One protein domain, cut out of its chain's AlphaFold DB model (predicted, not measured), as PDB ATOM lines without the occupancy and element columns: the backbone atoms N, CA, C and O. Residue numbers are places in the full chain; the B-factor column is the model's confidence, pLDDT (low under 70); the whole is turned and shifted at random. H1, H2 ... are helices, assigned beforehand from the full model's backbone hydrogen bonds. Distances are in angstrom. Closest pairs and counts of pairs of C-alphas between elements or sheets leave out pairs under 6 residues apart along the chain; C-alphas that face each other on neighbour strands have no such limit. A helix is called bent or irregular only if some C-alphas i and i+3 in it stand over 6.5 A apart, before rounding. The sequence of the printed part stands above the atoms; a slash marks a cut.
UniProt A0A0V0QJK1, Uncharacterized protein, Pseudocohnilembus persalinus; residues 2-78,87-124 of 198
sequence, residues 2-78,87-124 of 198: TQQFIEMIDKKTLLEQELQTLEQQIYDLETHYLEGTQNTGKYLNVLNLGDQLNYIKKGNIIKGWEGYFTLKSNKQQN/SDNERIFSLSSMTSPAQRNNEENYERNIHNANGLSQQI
ATOM      1  N   THR A   2      -3.290-107.523  20.884       87.81
ATOM      2  CA  THR A   2      -4.676-107.827  20.446       87.81
ATOM      3  C   THR A   2      -4.906-109.269  19.974       87.81
ATOM      4  O   THR A   2      -5.864-109.890  20.414       87.81
ATOM      5  N   GLN A   3      -4.019-109.836  19.148       91.12
ATOM      6  CA  GLN A   3      -4.203-111.192  18.601       91.12
ATOM      7  C   GLN A   3      -4.342-112.284  19.678       91.12
ATOM      8  O   GLN A   3      -5.210-113.143  19.570       91.12
ATOM      9  N   GLN A   4      -3.528-112.226  20.738       92.62
ATOM     10  CA  GLN A   4      -3.583-113.188  21.848       92.62
ATOM     11  C   GLN A   4      -4.862-113.026  22.680       92.62
ATOM     12  O   GLN A   4      -5.365-113.995  23.234       92.62
ATOM     13  N   PHE A   5      -5.404-111.808  22.762       94.62
ATOM     14  CA  PHE A   5      -6.670-111.540  23.442       94.62
ATOM     15  C   PHE A   5      -7.868-112.104  22.661       94.62
ATOM     16  O   PHE A   5      -8.754-112.696  23.267       94.62
ATOM     17  N   ILE A   6      -7.852-112.003  21.327       95.12
ATOM     18  CA  ILE A   6      -8.842-112.655  20.450       95.12
ATOM     19  C   ILE A   6      -8.765-114.181  20.623       95.12
ATOM     20  O   ILE A   6      -9.756-114.807  20.975       95.12
ATOM     21  N   GLU A   7      -7.565-114.761  20.527       95.94
ATOM     22  CA  GLU A   7      -7.340-116.202  20.718       95.94
ATOM     23  C   GLU A   7      -7.807-116.710  22.102       95.94
ATOM     24  O   GLU A   7      -8.326-117.820  22.223       95.94
ATOM     25  N   MET A   8      -7.660-115.898  23.155       94.62
ATOM     26  CA  MET A   8      -8.180-116.192  24.498       94.62
ATOM     27  C   MET A   8      -9.718-116.165  24.557       94.62
ATOM     28  O   MET A   8     -10.307-116.998  25.245       94.62
ATOM     29  N   ILE A   9     -10.374-115.247  23.839       96.38
ATOM     30  CA  ILE A   9     -11.843-115.188  23.726       96.38
ATOM     31  C   ILE A   9     -12.371-116.396  22.944       96.38
ATOM     32  O   ILE A   9     -13.324-117.041  23.388       96.38
ATOM     33  N   ASP A  10     -11.728-116.755  21.834       97.12
ATOM     34  CA  ASP A  10     -12.123-117.904  21.013       97.12
ATOM     35  C   ASP A  10     -12.001-119.212  21.816       97.12
ATOM     36  O   ASP A  10     -12.926-120.023  21.849       97.12
ATOM     37  N   LYS A  11     -10.909-119.379  22.577       97.25
ATOM     38  CA  LYS A  11     -10.733-120.510  23.506       97.25
ATOM     39  C   LYS A  11     -11.771-120.525  24.628       97.25
ATOM     40  O   LYS A  11     -12.290-121.591  24.949       97.25
ATOM     41  N   LYS A  12     -12.095-119.366  25.215       97.00
ATOM     42  CA  LYS A  12     -13.129-119.254  26.257       97.00
ATOM     43  C   LYS A  12     -14.496-119.689  25.723       97.00
ATOM     44  O   LYS A  12     -15.140-120.538  26.330       97.00
ATOM     45  N   THR A  13     -14.916-119.140  24.584       97.25
ATOM     46  CA  THR A  13     -16.235-119.432  24.001       97.25
ATOM     47  C   THR A  13     -16.358-120.882  23.527       97.25
ATOM     48  O   THR A  13     -17.418-121.478  23.703       97.25
ATOM     49  N   LEU A  14     -15.276-121.487  23.020       97.69
ATOM     50  CA  LEU A  14     -15.217-122.920  22.711       97.69
ATOM     51  C   LEU A  14     -15.419-123.790  23.963       97.69
ATOM     52  O   LEU A  14     -16.250-124.695  23.948       97.69
ATOM     53  N   LEU A  15     -14.705-123.496  25.056       97.69
ATOM     54  CA  LEU A  15     -14.820-124.244  26.316       97.69
ATOM     55  C   LEU A  15     -16.202-124.089  26.971       97.69
ATOM     56  O   LEU A  15     -16.716-125.046  27.544       97.69
ATOM     57  N   GLU A  16     -16.835-122.918  26.859       95.81
ATOM     58  CA  GLU A  16     -18.206-122.699  27.342       95.81
ATOM     59  C   GLU A  16     -19.237-123.517  26.537       95.81
ATOM     60  O   GLU A  16     -20.160-124.086  27.123       95.81
ATOM     61  N   GLN A  17     -19.051-123.656  25.218       96.69
ATOM     62  CA  GLN A  17     -19.889-124.515  24.365       96.69
ATOM     63  C   GLN A  17     -19.663-126.012  24.631       96.69
ATOM     64  O   GLN A  17     -20.624-126.787  24.660       96.69
ATOM     65  N   GLU A  18     -18.414-126.433  24.846       97.38
ATOM     66  CA  GLU A  18     -18.079-127.819  25.190       97.38
ATOM     67  C   GLU A  18     -18.657-128.203  26.561       97.38
ATOM     68  O   GLU A  18     -19.327-129.232  26.672       97.38
ATOM     69  N   LEU A  19     -18.514-127.340  27.575       95.75
ATOM     70  CA  LEU A  19     -19.118-127.525  28.898       95.75
ATOM     71  C   LEU A  19     -20.643-127.685  28.807       95.75
ATOM     72  O   LEU A  19     -21.180-128.676  29.300       95.75
ATOM     73  N   GLN A  20     -21.334-126.766  28.123       95.31
ATOM     74  CA  GLN A  20     -22.788-126.840  27.936       95.31
ATOM     75  C   GLN A  20     -23.215-128.142  27.230       95.31
ATOM     76  O   GLN A  20     -24.245-128.733  27.563       95.31
ATOM     77  N   THR A  21     -22.412-128.610  26.270       96.56
ATOM     78  CA  THR A  21     -22.652-129.868  25.550       96.56
ATOM     79  C   THR A  21     -22.502-131.081  26.473       96.56
ATOM     80  O   THR A  21     -23.347-131.977  26.450       96.56
ATOM     81  N   LEU A  22     -21.468-131.105  27.318       97.00
ATOM     82  CA  LEU A  22     -21.223-132.183  28.281       97.00
ATOM     83  C   LEU A  22     -22.291-132.228  29.385       97.00
ATOM     84  O   LEU A  22     -22.778-133.309  29.710       97.00
ATOM     85  N   GLU A  23     -22.715-131.080  29.921       95.94
ATOM     86  CA  GLU A  23     -23.794-131.011  30.920       95.94
ATOM     87  C   GLU A  23     -25.119-131.569  30.383       95.94
ATOM     88  O   GLU A  23     -25.806-132.321  31.077       95.94
ATOM     89  N   GLN A  24     -25.461-131.250  29.129       95.12
ATOM     90  CA  GLN A  24     -26.649-131.797  28.472       95.12
ATOM     91  C   GLN A  24     -26.529-133.318  28.267       95.12
ATOM     92  O   GLN A  24     -27.455-134.060  28.596       95.12
ATOM     93  N   GLN A  25     -25.371-133.805  27.804       97.00
ATOM     94  CA  GLN A  25     -25.121-135.243  27.647       97.00
ATOM     95  C   GLN A  25     -25.234-136.004  28.977       97.00
ATOM     96  O   GLN A  25     -25.830-137.081  29.010       97.00
ATOM     97  N   ILE A  26     -24.713-135.451  30.078       96.38
ATOM     98  CA  ILE A  26     -24.843-136.034  31.422       96.38
ATOM     99  C   ILE A  26     -26.321-136.138  31.818       96.38
ATOM    100  O   ILE A  26     -26.771-137.217  32.207       96.38
ATOM    101  N   TYR A  27     -27.094-135.063  31.650       94.94
ATOM    102  CA  TYR A  27     -28.521-135.030  31.984       94.94
ATOM    103  C   TYR A  27     -29.353-136.064  31.196       94.94
ATOM    104  O   TYR A  27     -30.252-136.717  31.749       94.94
ATOM    105  N   ASP A  28     -29.042-136.260  29.914       94.44
ATOM    106  CA  ASP A  28     -29.721-137.231  29.051       94.44
ATOM    107  C   ASP A  28     -29.309-138.681  29.370       94.44
ATOM    108  O   ASP A  28     -30.167-139.569  29.455       94.44
ATOM    109  N   LEU A  29     -28.023-138.921  29.651       95.50
ATOM    110  CA  LEU A  29     -27.511-140.218  30.112       95.50
ATOM    111  C   LEU A  29     -28.102-140.619  31.471       95.50
ATOM    112  O   LEU A  29     -28.506-141.772  31.643       95.50
ATOM    113  N   GLU A  30     -28.217-139.681  32.414       93.19
ATOM    114  CA  GLU A  30     -28.918-139.895  33.682       93.19
ATOM    115  C   GLU A  30     -30.385-140.253  33.452       93.19
ATOM    116  O   GLU A  30     -30.876-141.215  34.043       93.19
ATOM    117  N   THR A  31     -31.077-139.542  32.557       90.31
ATOM    118  CA  THR A  31     -32.475-139.849  32.223       90.31
ATOM    119  C   THR A  31     -32.607-141.300  31.746       90.31
ATOM    120  O   THR A  31     -33.391-142.066  32.308       90.31
ATOM    121  N   HIS A  32     -31.775-141.726  30.790       90.25
ATOM    122  CA  HIS A  32     -31.793-143.097  30.278       90.25
ATOM    123  C   HIS A  32     -31.433-144.147  31.347       90.25
ATOM    124  O   HIS A  32     -32.126-145.160  31.494       90.25
ATOM    125  N   TYR A  33     -30.379-143.907  32.135       91.31
ATOM    126  CA  TYR A  33     -29.919-144.823  33.182       91.31
ATOM    127  C   TYR A  33     -30.957-145.003  34.301       91.31
ATOM    128  O   TYR A  33     -31.191-146.128  34.769       91.31
ATOM    129  N   LEU A  34     -31.603-143.913  34.721       88.00
ATOM    130  CA  LEU A  34     -32.598-143.921  35.789       88.00
ATOM    131  C   LEU A  34     -33.929-144.515  35.319       88.00
ATOM    132  O   LEU A  34     -34.472-145.367  36.027       88.00
ATOM    133  N   GLU A  35     -34.429-144.164  34.128       84.69
ATOM    134  CA  GLU A  35     -35.635-144.799  33.579       84.69
ATOM    135  C   GLU A  35     -35.430-146.305  33.379       84.69
ATOM    136  O   GLU A  35     -36.272-147.105  33.803       84.69
ATOM    137  N   GLY A  36     -34.300-146.704  32.787       81.50
ATOM    138  CA  GLY A  36     -33.955-148.106  32.571       81.50
ATOM    139  C   GLY A  36     -33.898-148.881  33.885       81.50
ATOM    140  O   GLY A  36     -34.630-149.859  34.078       81.50
ATOM    141  N   THR A  37     -33.077-148.430  34.837       79.62
ATOM    142  CA  THR A  37     -32.846-149.198  36.070       79.62
ATOM    143  C   THR A  37     -34.088-149.249  36.964       79.62
ATOM    144  O   THR A  37     -34.399-150.316  37.497       79.62
ATOM    145  N   GLN A  38     -34.877-148.167  37.053       73.38
ATOM    146  CA  GLN A  38     -36.107-148.159  37.859       73.38
ATOM    147  C   GLN A  38     -37.256-148.975  37.238       73.38
ATOM    148  O   GLN A  38     -38.107-149.481  37.969       73.38
ATOM    149  N   ASN A  39     -37.288-149.178  35.913       63.53
ATOM    150  CA  ASN A  39     -38.303-150.030  35.278       63.53
ATOM    151  C   ASN A  39     -37.927-151.520  35.202       63.53
ATOM    152  O   ASN A  39     -38.821-152.364  35.114       63.53
ATOM    153  N   THR A  40     -36.639-151.874  35.271       58.62
ATOM    154  CA  THR A  40     -36.179-153.253  35.001       58.62
ATOM    155  C   THR A  40     -36.605-154.285  36.066       58.62
ATOM    156  O   THR A  40     -36.591-155.485  35.797       58.62
ATOM    157  N   GLY A  41     -37.065-153.863  37.251       56.78
ATOM    158  CA  GLY A  41     -37.560-154.773  38.301       56.78
ATOM    159  C   GLY A  41     -38.859-155.537  37.976       56.78
ATOM    160  O   GLY A  41     -39.292-156.355  38.782       56.78
ATOM    161  N   LYS A  42     -39.496-155.276  36.823       55.09
ATOM    162  CA  LYS A  42     -40.848-155.765  36.473       55.09
ATOM    163  C   LYS A  42     -40.902-157.100  35.710       55.09
ATOM    164  O   LYS A  42     -41.959-157.718  35.686       55.09
ATOM    165  N   TYR A  43     -39.809-157.545  35.080       51.06
ATOM    166  CA  TYR A  43     -39.870-158.536  33.982       51.06
ATOM    167  C   TYR A  43     -39.186-159.892  34.238       51.06
ATOM    168  O   TYR A  43     -39.006-160.666  33.304       51.06
ATOM    169  N   LEU A  44     -38.805-160.216  35.478       53.06
ATOM    170  CA  LEU A  44     -38.054-161.448  35.790       53.06
ATOM    171  C   LEU A  44     -38.928-162.634  36.259       53.06
ATOM    172  O   LEU A  44     -38.427-163.561  36.883       53.06
ATOM    173  N   ASN A  45     -40.222-162.626  35.919       49.25
ATOM    174  CA  ASN A  45     -41.158-163.734  36.156       49.25
ATOM    175  C   ASN A  45     -41.933-164.051  34.858       49.25
ATOM    176  O   ASN A  45     -43.082-163.651  34.700       49.25
ATOM    177  N   VAL A  46     -41.284-164.732  33.903       52.75
ATOM    178  CA  VAL A  46     -41.896-165.205  32.629       52.75
ATOM    179  C   VAL A  46     -41.716-166.726  32.456       52.75
ATOM    180  O   VAL A  46     -41.742-167.265  31.355       52.75
ATOM    181  N   LEU A  47     -41.510-167.439  33.565       52.22
ATOM    182  CA  LEU A  47     -41.509-168.900  33.643       52.22
ATOM    183  C   LEU A  47     -42.460-169.297  34.774       52.22
ATOM    184  O   LEU A  47     -42.358-168.763  35.877       52.22
ATOM    185  N   ASN A  48     -43.417-170.172  34.464       48.34
ATOM    186  CA  ASN A  48     -44.609-170.422  35.278       48.34
ATOM    187  C   ASN A  48     -44.309-170.809  36.736       48.34
ATOM    188  O   ASN A  48     -43.772-171.885  36.980       48.34
ATOM    189  N   LEU A  49     -44.776-169.988  37.682       49.78
ATOM    190  CA  LEU A  49     -45.266-170.380  39.010       49.78
ATOM    191  C   LEU A  49     -46.160-169.235  39.544       49.78
ATOM    192  O   LEU A  49     -45.940-168.076  39.197       49.78
ATOM    193  N   GLY A  50     -47.217-169.558  40.295       48.59
ATOM    194  CA  GLY A  50     -48.400-168.686  40.425       48.59
ATOM    195  C   GLY A  50     -48.248-167.382  41.227       48.59
ATOM    196  O   GLY A  50     -47.585-167.344  42.262       48.59
ATOM    197  N   ASP A  51     -48.947-166.345  40.752       51.06
ATOM    198  CA  ASP A  51     -49.515-165.162  41.432       51.06
ATOM    199  C   ASP A  51     -48.651-164.307  42.381       51.06
ATOM    200  O   ASP A  51     -49.141-163.334  42.957       51.06
ATOM    201  N   GLN A  52     -47.351-164.574  42.512       53.44
ATOM    202  CA  GLN A  52     -46.418-163.712  43.241       53.44
ATOM    203  C   GLN A  52     -45.349-163.157  42.299       53.44
ATOM    204  O   GLN A  52     -44.275-163.731  42.124       53.44
ATOM    205  N   LEU A  53     -45.652-161.988  41.719       55.62
ATOM    206  CA  LEU A  53     -44.687-161.143  41.009       55.62
ATOM    207  C   LEU A  53     -43.581-160.691  41.973       55.62
ATOM    208  O   LEU A  53     -43.651-159.632  42.596       55.62
ATOM    209  N   ASN A  54     -42.537-161.509  42.092       55.09
ATOM    210  CA  ASN A  54     -41.342-161.176  42.850       55.09
ATOM    211  C   ASN A  54     -40.577-160.061  42.125       55.09
ATOM    212  O   ASN A  54     -39.814-160.317  41.192       55.09
ATOM    213  N   TYR A  55     -40.796-158.816  42.555       61.09
ATOM    214  CA  TYR A  55     -40.039-157.652  42.101       61.09
ATOM    215  C   TYR A  55     -38.598-157.735  42.609       61.09
ATOM    216  O   TYR A  55     -38.298-157.371  43.747       61.09
ATOM    217  N   ILE A  56     -37.682-158.193  41.755       63.09
ATOM    218  CA  ILE A  56     -36.246-158.118  42.033       63.09
ATOM    219  C   ILE A  56     -35.834-156.647  41.883       63.09
ATOM    220  O   ILE A  56     -35.639-156.153  40.768       63.09
ATOM    221  N   LYS A  57     -35.743-155.934  43.016       63.94
ATOM    222  CA  LYS A  57     -35.310-154.530  43.096       63.94
ATOM    223  C   LYS A  57     -33.855-154.428  42.633       63.94
ATOM    224  O   LYS A  57     -32.926-154.572  43.426       63.94
ATOM    225  N   LYS A  58     -33.656-154.158  41.341       69.38
ATOM    226  CA  LYS A  58     -32.335-153.835  40.803       69.38
ATOM    227  C   LYS A  58     -31.821-152.552  41.448       69.38
ATOM    228  O   LYS A  58     -32.487-151.519  41.423       69.38
ATOM    229  N   GLY A  59     -30.639-152.658  42.036       77.12
ATOM    230  CA  GLY A  59     -29.872-151.536  42.549       77.12
ATOM    231  C   GLY A  59     -29.283-150.652  41.449       77.12
ATOM    232  O   GLY A  59     -29.183-151.066  40.289       77.12
ATOM    233  N   ASN A  60     -28.891-149.440  41.837       86.56
ATOM    234  CA  ASN A  60     -28.234-148.437  41.001       86.56
ATOM    235  C   ASN A  60     -27.275-147.590  41.866       86.56
ATOM    236  O   ASN A  60     -27.260-147.729  43.088       86.56
ATOM    237  N   ILE A  61     -26.482-146.703  41.260       90.62
ATOM    238  CA  ILE A  61     -25.465-145.930  42.004       90.62
ATOM    239  C   ILE A  61     -26.031-144.973  43.077       90.62
ATOM    240  O   ILE A  61     -25.319-144.636  44.015       90.62
ATOM    241  N   ILE A  62     -27.314-144.598  42.997       88.62
ATOM    242  CA  ILE A  62     -27.987-143.683  43.944       88.62
ATOM    243  C   ILE A  62     -28.680-144.430  45.093       88.62
ATOM    244  O   ILE A  62     -28.784-143.916  46.201       88.62
ATOM    245  N   LYS A  63     -29.184-145.643  44.835       84.25
ATOM    246  CA  LYS A  63     -30.034-146.419  45.762       84.25
ATOM    247  C   LYS A  63     -29.345-147.664  46.325       84.25
ATOM    248  O   LYS A  63     -30.007-148.422  47.033       84.25
ATOM    249  N   GLY A  64     -28.065-147.858  45.999       85.75
ATOM    250  CA  GLY A  64     -27.241-148.996  46.405       85.75
ATOM    251  C   GLY A  64     -27.455-150.256  45.558       85.75
ATOM    252  O   GLY A  64     -28.282-150.283  44.644       85.75
ATOM    253  N   TRP A  65     -26.664-151.301  45.836       84.81
ATOM    254  CA  TRP A  65     -26.677-152.600  45.132       84.81
ATOM    255  C   TRP A  65     -27.116-153.774  46.029       84.81
ATOM    256  O   TRP A  65     -27.210-154.910  45.566       84.81
ATOM    257  N   GLU A  66     -27.444-153.513  47.295       79.44
ATOM    258  CA  GLU A  66     -27.924-154.486  48.286       79.44
ATOM    259  C   GLU A  66     -29.170-155.256  47.815       79.44
ATOM    260  O   GLU A  66     -29.272-156.465  48.039       79.44
ATOM    261  N   GLY A  67     -30.058-154.591  47.064       73.81
ATOM    262  CA  GLY A  67     -31.265-155.179  46.475       73.81
ATOM    263  C   GLY A  67     -31.028-156.396  45.567       73.81
ATOM    264  O   GLY A  67     -31.914-157.239  45.438       73.81
ATOM    265  N   TYR A  68     -29.829-156.543  44.985       71.31
ATOM    266  CA  TYR A  68     -29.464-157.729  44.196       71.31
ATOM    267  C   TYR A  68     -29.207-158.973  45.060       71.31
ATOM    268  O   TYR A  68     -29.390-160.092  44.584       71.31
ATOM    269  N   PHE A  69     -28.790-158.795  46.315       70.69
ATOM    270  CA  PHE A  69     -28.512-159.895  47.242       70.69
ATOM    271  C   PHE A  69     -29.754-160.286  48.056       70.69
ATOM    272  O   PHE A  69     -29.894-161.439  48.468       70.69
ATOM    273  N   THR A  70     -30.704-159.363  48.240       63.69
ATOM    274  CA  THR A  70     -31.998-159.634  48.884       63.69
ATOM    275  C   THR A  70     -32.966-160.359  47.940       63.69
ATOM    276  O   THR A  70     -34.005-159.831  47.557       63.69
ATOM    277  N   LEU A  71     -32.655-161.618  47.614       60.91
ATOM    278  CA  LEU A  71     -33.506-162.539  46.835       60.91
ATOM    279  C   LEU A  71     -34.865-162.863  47.497       60.91
ATOM    280  O   LEU A  71     -35.702-163.534  46.900       60.91
ATOM    281  N   LYS A  72     -35.084-162.419  48.738       55.41
ATOM    282  CA  LYS A  72     -36.342-162.572  49.476       55.41
ATOM    283  C   LYS A  72     -37.218-161.351  49.206       55.41
ATOM    284  O   LYS A  72     -36.871-160.249  49.629       55.41
ATOM    285  N   SER A  73     -38.345-161.542  48.526       53.84
ATOM    286  CA  SER A  73     -39.296-160.463  48.255       53.84
ATOM    287  C   SER A  73     -39.844-159.881  49.560       53.84
ATOM    288  O   SER A  73     -40.407-160.587  50.400       53.84
ATOM    289  N   ASN A  74     -39.667-158.572  49.747       50.44
ATOM    290  CA  ASN A  74     -40.194-157.896  50.922       50.44
ATOM    291  C   ASN A  74     -41.711-157.720  50.748       50.44
ATOM    292  O   ASN A  74     -42.166-157.003  49.856       50.44
ATOM    293  N   LYS A  75     -42.495-158.423  51.569       52.62
ATOM    294  CA  LYS A  75     -43.899-158.803  51.303       52.62
ATOM    295  C   LYS A  75     -44.924-157.657  51.450       52.62
ATOM    296  O   LYS A  75     -46.099-157.912  51.690       52.62
ATOM    297  N   GLN A  76     -44.474-156.401  51.374       49.72
ATOM    298  CA  GLN A  76     -45.186-155.210  51.859       49.72
ATOM    299  C   GLN A  76     -45.121-153.984  50.918       49.72
ATOM    300  O   GLN A  76     -45.301-152.859  51.376       49.72
ATOM    301  N   GLN A  77     -44.892-154.153  49.609       52.38
ATOM    302  CA  GLN A  77     -44.954-153.034  48.641       52.38
ATOM    303  C   GLN A  77     -45.859-153.299  47.425       52.38
ATOM    304  O   GLN A  77     -45.505-153.005  46.286       52.38
ATOM    305  N   ASN A  78     -47.089-153.763  47.679       45.97
ATOM    306  CA  ASN A  78     -48.193-153.681  46.711       45.97
ATOM    307  C   ASN A  78     -48.727-152.237  46.603       45.97
ATOM    308  O   ASN A  78     -49.875-151.953  46.938       45.97
ATOM    309  N   SER A  87     -37.063-138.195  40.107       85.06
ATOM    310  CA  SER A  87     -36.921-136.935  40.826       85.06
ATOM    311  C   SER A  87     -35.612-136.314  40.374       85.06
ATOM    312  O   SER A  87     -34.609-137.020  40.292       85.06
ATOM    313  N   ASP A  88     -35.590-135.010  40.114       85.50
ATOM    314  CA  ASP A  88     -34.347-134.340  39.725       85.50
ATOM    315  C   ASP A  88     -33.294-134.384  40.851       85.50
ATOM    316  O   ASP A  88     -32.103-134.394  40.573       85.50
ATOM    317  N   ASN A  89     -33.710-134.618  42.102       86.81
ATOM    318  CA  ASN A  89     -32.829-134.939  43.233       86.81
ATOM    319  C   ASN A  89     -32.101-136.298  43.115       86.81
ATOM    320  O   ASN A  89     -31.181-136.564  43.883       86.81
ATOM    321  N   GLU A  90     -32.492-137.175  42.183       89.44
ATOM    322  CA  GLU A  90     -31.757-138.410  41.858       89.44
ATOM    323  C   GLU A  90     -30.673-138.179  40.783       89.44
ATOM    324  O   GLU A  90     -29.897-139.091  40.503       89.44
ATOM    325  N   ARG A  91     -30.587-136.974  40.196       92.81
ATOM    326  CA  ARG A  91     -29.633-136.595  39.136       92.81
ATOM    327  C   ARG A  91     -28.292-136.121  39.701       92.81
ATOM    328  O   ARG A  91     -27.872-134.984  39.495       92.81
ATOM    329  N   ILE A  92     -27.642-136.984  40.480       93.25
ATOM    330  CA  ILE A  92     -26.445-136.634  41.261       93.25
ATOM    331  C   ILE A  92     -25.243-136.160  40.422       93.25
ATOM    332  O   ILE A  92     -24.383-135.477  40.967       93.25
ATOM    333  N   PHE A  93     -25.176-136.484  39.125       95.19
ATOM    334  CA  PHE A  93     -24.111-136.017  38.230       95.19
ATOM    335  C   PHE A  93     -24.448-134.662  37.606       95.19
ATOM    336  O   PHE A  93     -23.580-133.797  37.531       95.19
ATOM    337  N   SER A  94     -25.706-134.413  37.222       94.88
ATOM    338  CA  SER A  94     -26.103-133.053  36.829       94.88
ATOM    339  C   SER A  94     -25.986-132.088  38.016       94.88
ATOM    340  O   SER A  94     -25.437-130.997  37.880       94.88
ATOM    341  N   LEU A  95     -26.430-132.504  39.207       92.81
ATOM    342  CA  LEU A  95     -26.363-131.701  40.433       92.81
ATOM    343  C   LEU A  95     -24.935-131.484  40.969       92.81
ATOM    344  O   LEU A  95     -24.757-130.660  41.864       92.81
ATOM    345  N   SER A  96     -23.908-132.154  40.426       93.81
ATOM    346  CA  SER A  96     -22.512-131.809  40.738       93.81
ATOM    347  C   SER A  96     -22.001-130.570  39.988       93.81
ATOM    348  O   SER A  96     -20.906-130.104  40.290       93.81
ATOM    349  N   SER A  97     -22.773-130.020  39.039       92.75
ATOM    350  CA  SER A  97     -22.486-128.734  38.393       92.75
ATOM    351  C   SER A  97     -23.595-127.712  38.640       92.75
ATOM    352  O   SER A  97     -24.778-127.985  38.426       92.75
ATOM    353  N   MET A  98     -23.192-126.501  39.034       89.12
ATOM    354  CA  MET A  98     -24.092-125.373  39.302       89.12
ATOM    355  C   MET A  98     -24.714-124.776  38.029       89.12
ATOM    356  O   MET A  98     -25.762-124.144  38.104       89.12
ATOM    357  N   THR A  99     -24.110-124.980  36.855       89.75
ATOM    358  CA  THR A  99     -24.631-124.481  35.567       89.75
ATOM    359  C   THR A  99     -25.618-125.433  34.880       89.75
ATOM    360  O   THR A  99     -26.265-125.053  33.897       89.75
ATOM    361  N   SER A 100     -25.793-126.646  35.418       88.44
ATOM    362  CA  SER A 100     -26.491-127.738  34.739       88.44
ATOM    363  C   SER A 100     -28.003-127.514  34.540       88.44
ATOM    364  O   SER A 100     -28.654-126.756  35.270       88.44
ATOM    365  N   PRO A 101     -28.633-128.236  33.589       81.19
ATOM    366  CA  PRO A 101     -30.090-128.256  33.450       81.19
ATOM    367  C   PRO A 101     -30.839-128.687  34.724       81.19
ATOM    368  O   PRO A 101     -31.891-128.123  35.020       81.19
ATOM    369  N   ALA A 102     -30.312-129.645  35.499       80.25
ATOM    370  CA  ALA A 102     -30.992-130.136  36.703       80.25
ATOM    371  C   ALA A 102     -30.979-129.120  37.853       80.25
ATOM    372  O   ALA A 102     -31.981-129.000  38.559       80.25
ATOM    373  N   GLN A 103     -29.879-128.376  38.022       83.06
ATOM    374  CA  GLN A 103     -29.757-127.375  39.082       83.06
ATOM    375  C   GLN A 103     -30.804-126.265  38.910       83.06
ATOM    376  O   GLN A 103     -31.594-126.018  39.821       83.06
ATOM    377  N   ARG A 104     -30.904-125.695  37.700       80.88
ATOM    378  CA  ARG A 104     -31.901-124.664  37.356       80.88
ATOM    379  C   ARG A 104     -33.340-125.143  37.584       80.88
ATOM    380  O   ARG A 104     -34.139-124.438  38.194       80.88
ATOM    381  N   ASN A 105     -33.655-126.376  37.171       80.38
ATOM    382  CA  ASN A 105     -34.969-126.982  37.416       80.38
ATOM    383  C   ASN A 105     -35.286-127.095  38.918       80.38
ATOM    384  O   ASN A 105     -36.437-126.917  39.322       80.38
ATOM    385  N   ASN A 106     -34.294-127.404  39.757       77.50
ATOM    386  CA  ASN A 106     -34.471-127.469  41.206       77.50
ATOM    387  C   ASN A 106     -34.686-126.074  41.812       77.50
ATOM    388  O   ASN A 106     -35.623-125.898  42.590       77.50
ATOM    389  N   GLU A 107     -33.889-125.080  41.420       75.62
ATOM    390  CA  GLU A 107     -34.009-123.687  41.878       75.62
ATOM    391  C   GLU A 107     -35.388-123.091  41.549       75.62
ATOM    392  O   GLU A 107     -36.087-122.633  42.456       75.62
ATOM    393  N   GLU A 108     -35.867-123.232  40.305       74.50
ATOM    394  CA  GLU A 108     -37.227-122.819  39.926       74.50
ATOM    395  C   GLU A 108     -38.316-123.504  40.773       74.50
ATOM    396  O   GLU A 108     -39.350-122.906  41.088       74.50
ATOM    397  N   ASN A 109     -38.127-124.778  41.132       73.25
ATOM    398  CA  ASN A 109     -39.071-125.498  41.982       73.25
ATOM    399  C   ASN A 109     -39.015-125.009  43.441       73.25
ATOM    400  O   ASN A 109     -40.063-124.952  44.089       73.25
ATOM    401  N   TYR A 110     -37.849-124.613  43.963       71.81
ATOM    402  CA  TYR A 110     -37.747-123.971  45.277       71.81
ATOM    403  C   TYR A 110     -38.478-122.622  45.297       71.81
ATOM    404  O   TYR A 110     -39.341-122.428  46.156       71.81
ATOM    405  N   GLU A 111     -38.234-121.735  44.327       71.62
ATOM    406  CA  GLU A 111     -38.920-120.435  44.245       71.62
ATOM    407  C   GLU A 111     -40.444-120.597  44.150       71.62
ATOM    408  O   GLU A 111     -41.196-120.023  44.947       71.62
ATOM    409  N   ARG A 112     -40.920-121.465  43.242       71.38
ATOM    410  CA  ARG A 112     -42.352-121.781  43.104       71.38
ATOM    411  C   ARG A 112     -42.963-122.287  44.418       71.38
ATOM    412  O   ARG A 112     -44.093-121.920  44.747       71.38
ATOM    413  N   ASN A 113     -42.240-123.092  45.198       72.50
ATOM    414  CA  ASN A 113     -42.719-123.577  46.496       72.50
ATOM    415  C   ASN A 113     -42.759-122.476  47.574       72.50
ATOM    416  O   ASN A 113     -43.738-122.406  48.323       72.50
ATOM    417  N   ILE A 114     -41.770-121.575  47.617       71.62
ATOM    418  CA  ILE A 114     -41.752-120.420  48.534       71.62
ATOM    419  C   ILE A 114     -42.947-119.488  48.272       71.62
ATOM    420  O   ILE A 114     -43.662-119.117  49.209       71.62
ATOM    421  N   HIS A 115     -43.235-119.162  47.007       66.62
ATOM    422  CA  HIS A 115     -44.402-118.344  46.656       66.62
ATOM    423  C   HIS A 115     -45.730-118.991  47.096       66.62
ATOM    424  O   HIS A 115     -46.589-118.313  47.670       66.62
ATOM    425  N   ASN A 116     -45.880-120.306  46.914       66.88
ATOM    426  CA  ASN A 116     -47.083-121.038  47.321       66.88
ATOM    427  C   ASN A 116     -47.281-121.076  48.852       66.88
ATOM    428  O   ASN A 116     -48.403-120.878  49.332       66.88
ATOM    429  N   ALA A 117     -46.213-121.267  49.635       62.41
ATOM    430  CA  ALA A 117     -46.277-121.253  51.103       62.41
ATOM    431  C   ALA A 117     -46.706-119.879  51.661       62.41
ATOM    432  O   ALA A 117     -47.543-119.783  52.569       62.41
ATOM    433  N   ASN A 118     -46.196-118.801  51.058       60.53
ATOM    434  CA  ASN A 118     -46.567-117.430  51.410       60.53
ATOM    435  C   ASN A 118     -48.035-117.112  51.061       60.53
ATOM    436  O   ASN A 118     -48.719-116.441  51.839       60.53
ATOM    437  N   GLY A 119     -48.562-117.654  49.957       56.81
ATOM    438  CA  GLY A 119     -49.982-117.539  49.599       56.81
ATOM    439  C   GLY A 119     -50.925-118.225  50.599       56.81
ATOM    440  O   GLY A 119     -51.923-117.637  51.029       56.81
ATOM    441  N   LEU A 120     -50.590-119.444  51.041       52.00
ATOM    442  CA  LEU A 120     -51.412-120.208  51.993       52.00
ATOM    443  C   LEU A 120     -51.578-119.484  53.342       52.00
ATOM    444  O   LEU A 120     -52.657-119.493  53.943       52.00
ATOM    445  N   SER A 121     -50.525-118.788  53.778       52.12
ATOM    446  CA  SER A 121     -50.474-118.027  55.033       52.12
ATOM    447  C   SER A 121     -51.498-116.883  55.111       52.12
ATOM    448  O   SER A 121     -51.895-116.479  56.209       52.12
ATOM    449  N   GLN A 122     -51.988-116.385  53.969       54.50
ATOM    450  CA  GLN A 122     -53.045-115.369  53.926       54.50
ATOM    451  C   GLN A 122     -54.449-115.982  54.091       54.50
ATOM    452  O   GLN A 122     -55.294-115.413  54.786       54.50
ATOM    453  N   GLN A 123     -54.695-117.181  53.548       52.38
ATOM    454  CA  GLN A 123     -56.006-117.849  53.635       52.38
ATOM    455  C   GLN A 123     -56.347-118.395  55.033       52.38
ATOM    456  O   GLN A 123     -57.522-118.582  55.352       52.38
ATOM    457  N   ILE A 124     -55.353-118.648  55.890       53.19
ATOM    458  CA  ILE A 124     -55.596-119.139  57.258       53.19
ATOM    459  C   ILE A 124     -56.198-118.034  58.147       53.19
ATOM    460  O   ILE A 124     -57.055-118.314  58.990       53.19
TER     461      ILE A 124
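What this domain is: This is residues 2 to 78 and 87 to 124 of the 198 residues of an uncharacterized protein of Pseudocohnilembus persalinus (UniProt A0A0V0QJK1). Two long helices make a T: H1 is the long bar, and H2 begins beside the middle part of H1 and runs away from it. Beyond the far end of H1 a long loop, residues 43 to 78, turns back, while residues 2 to 18 of H1 and 107 to 124 of H2 stick out as bare arms. The printed part has 115 residues with two named helices, H1 then H2, and no named strand; its class is all helix. The whole is extended and flat, with a radius of gyration of the C-alphas of 22.4 A and spans of 77 by 50 by 20 A.

Where its parts are: H1 holds residues 2 to 42 and is 62.2 A long, from C-alpha 2 at (-4.676, -107.827, 20.446) to C-alpha 42 at (-40.848, -155.765, 36.473). H1 is irregular, but only just: C-alphas 38 and 41 are 6.8 A apart. H2 holds residues 101 to 124 and is 36.1 A long, ending with C-alpha 124 at (-55.596, -119.139, 57.258).

How they stand to each other: H1 touches H2 with residues 23 to 27 alone, and H2 touches H1 with residues 101 to 102 alone. Their closest C-alphas, those of Gln 24 and Pro 101, are 7.0 A apart. The two run the same way at a steep tilt of 69 degrees, only just short of about perpendicular. O i to N i+4 pairs are within hydrogen-bond range in 35 of 37 cases in H1 and 18 of 20 in H2.

The domain as a whole: The two C-alphas farthest apart, those of Thr 2 and Gly 50, are 77.6 A apart. Residues 79 to 86 are not printed, and C-alphas 78 and 87 are 21.0 A apart across this cut, which falls in the link from H1 to H2. Mean pLDDT of the printed part is 77.0; residues 39 to 58, 70 to 78 and 115 to 124 are under 70.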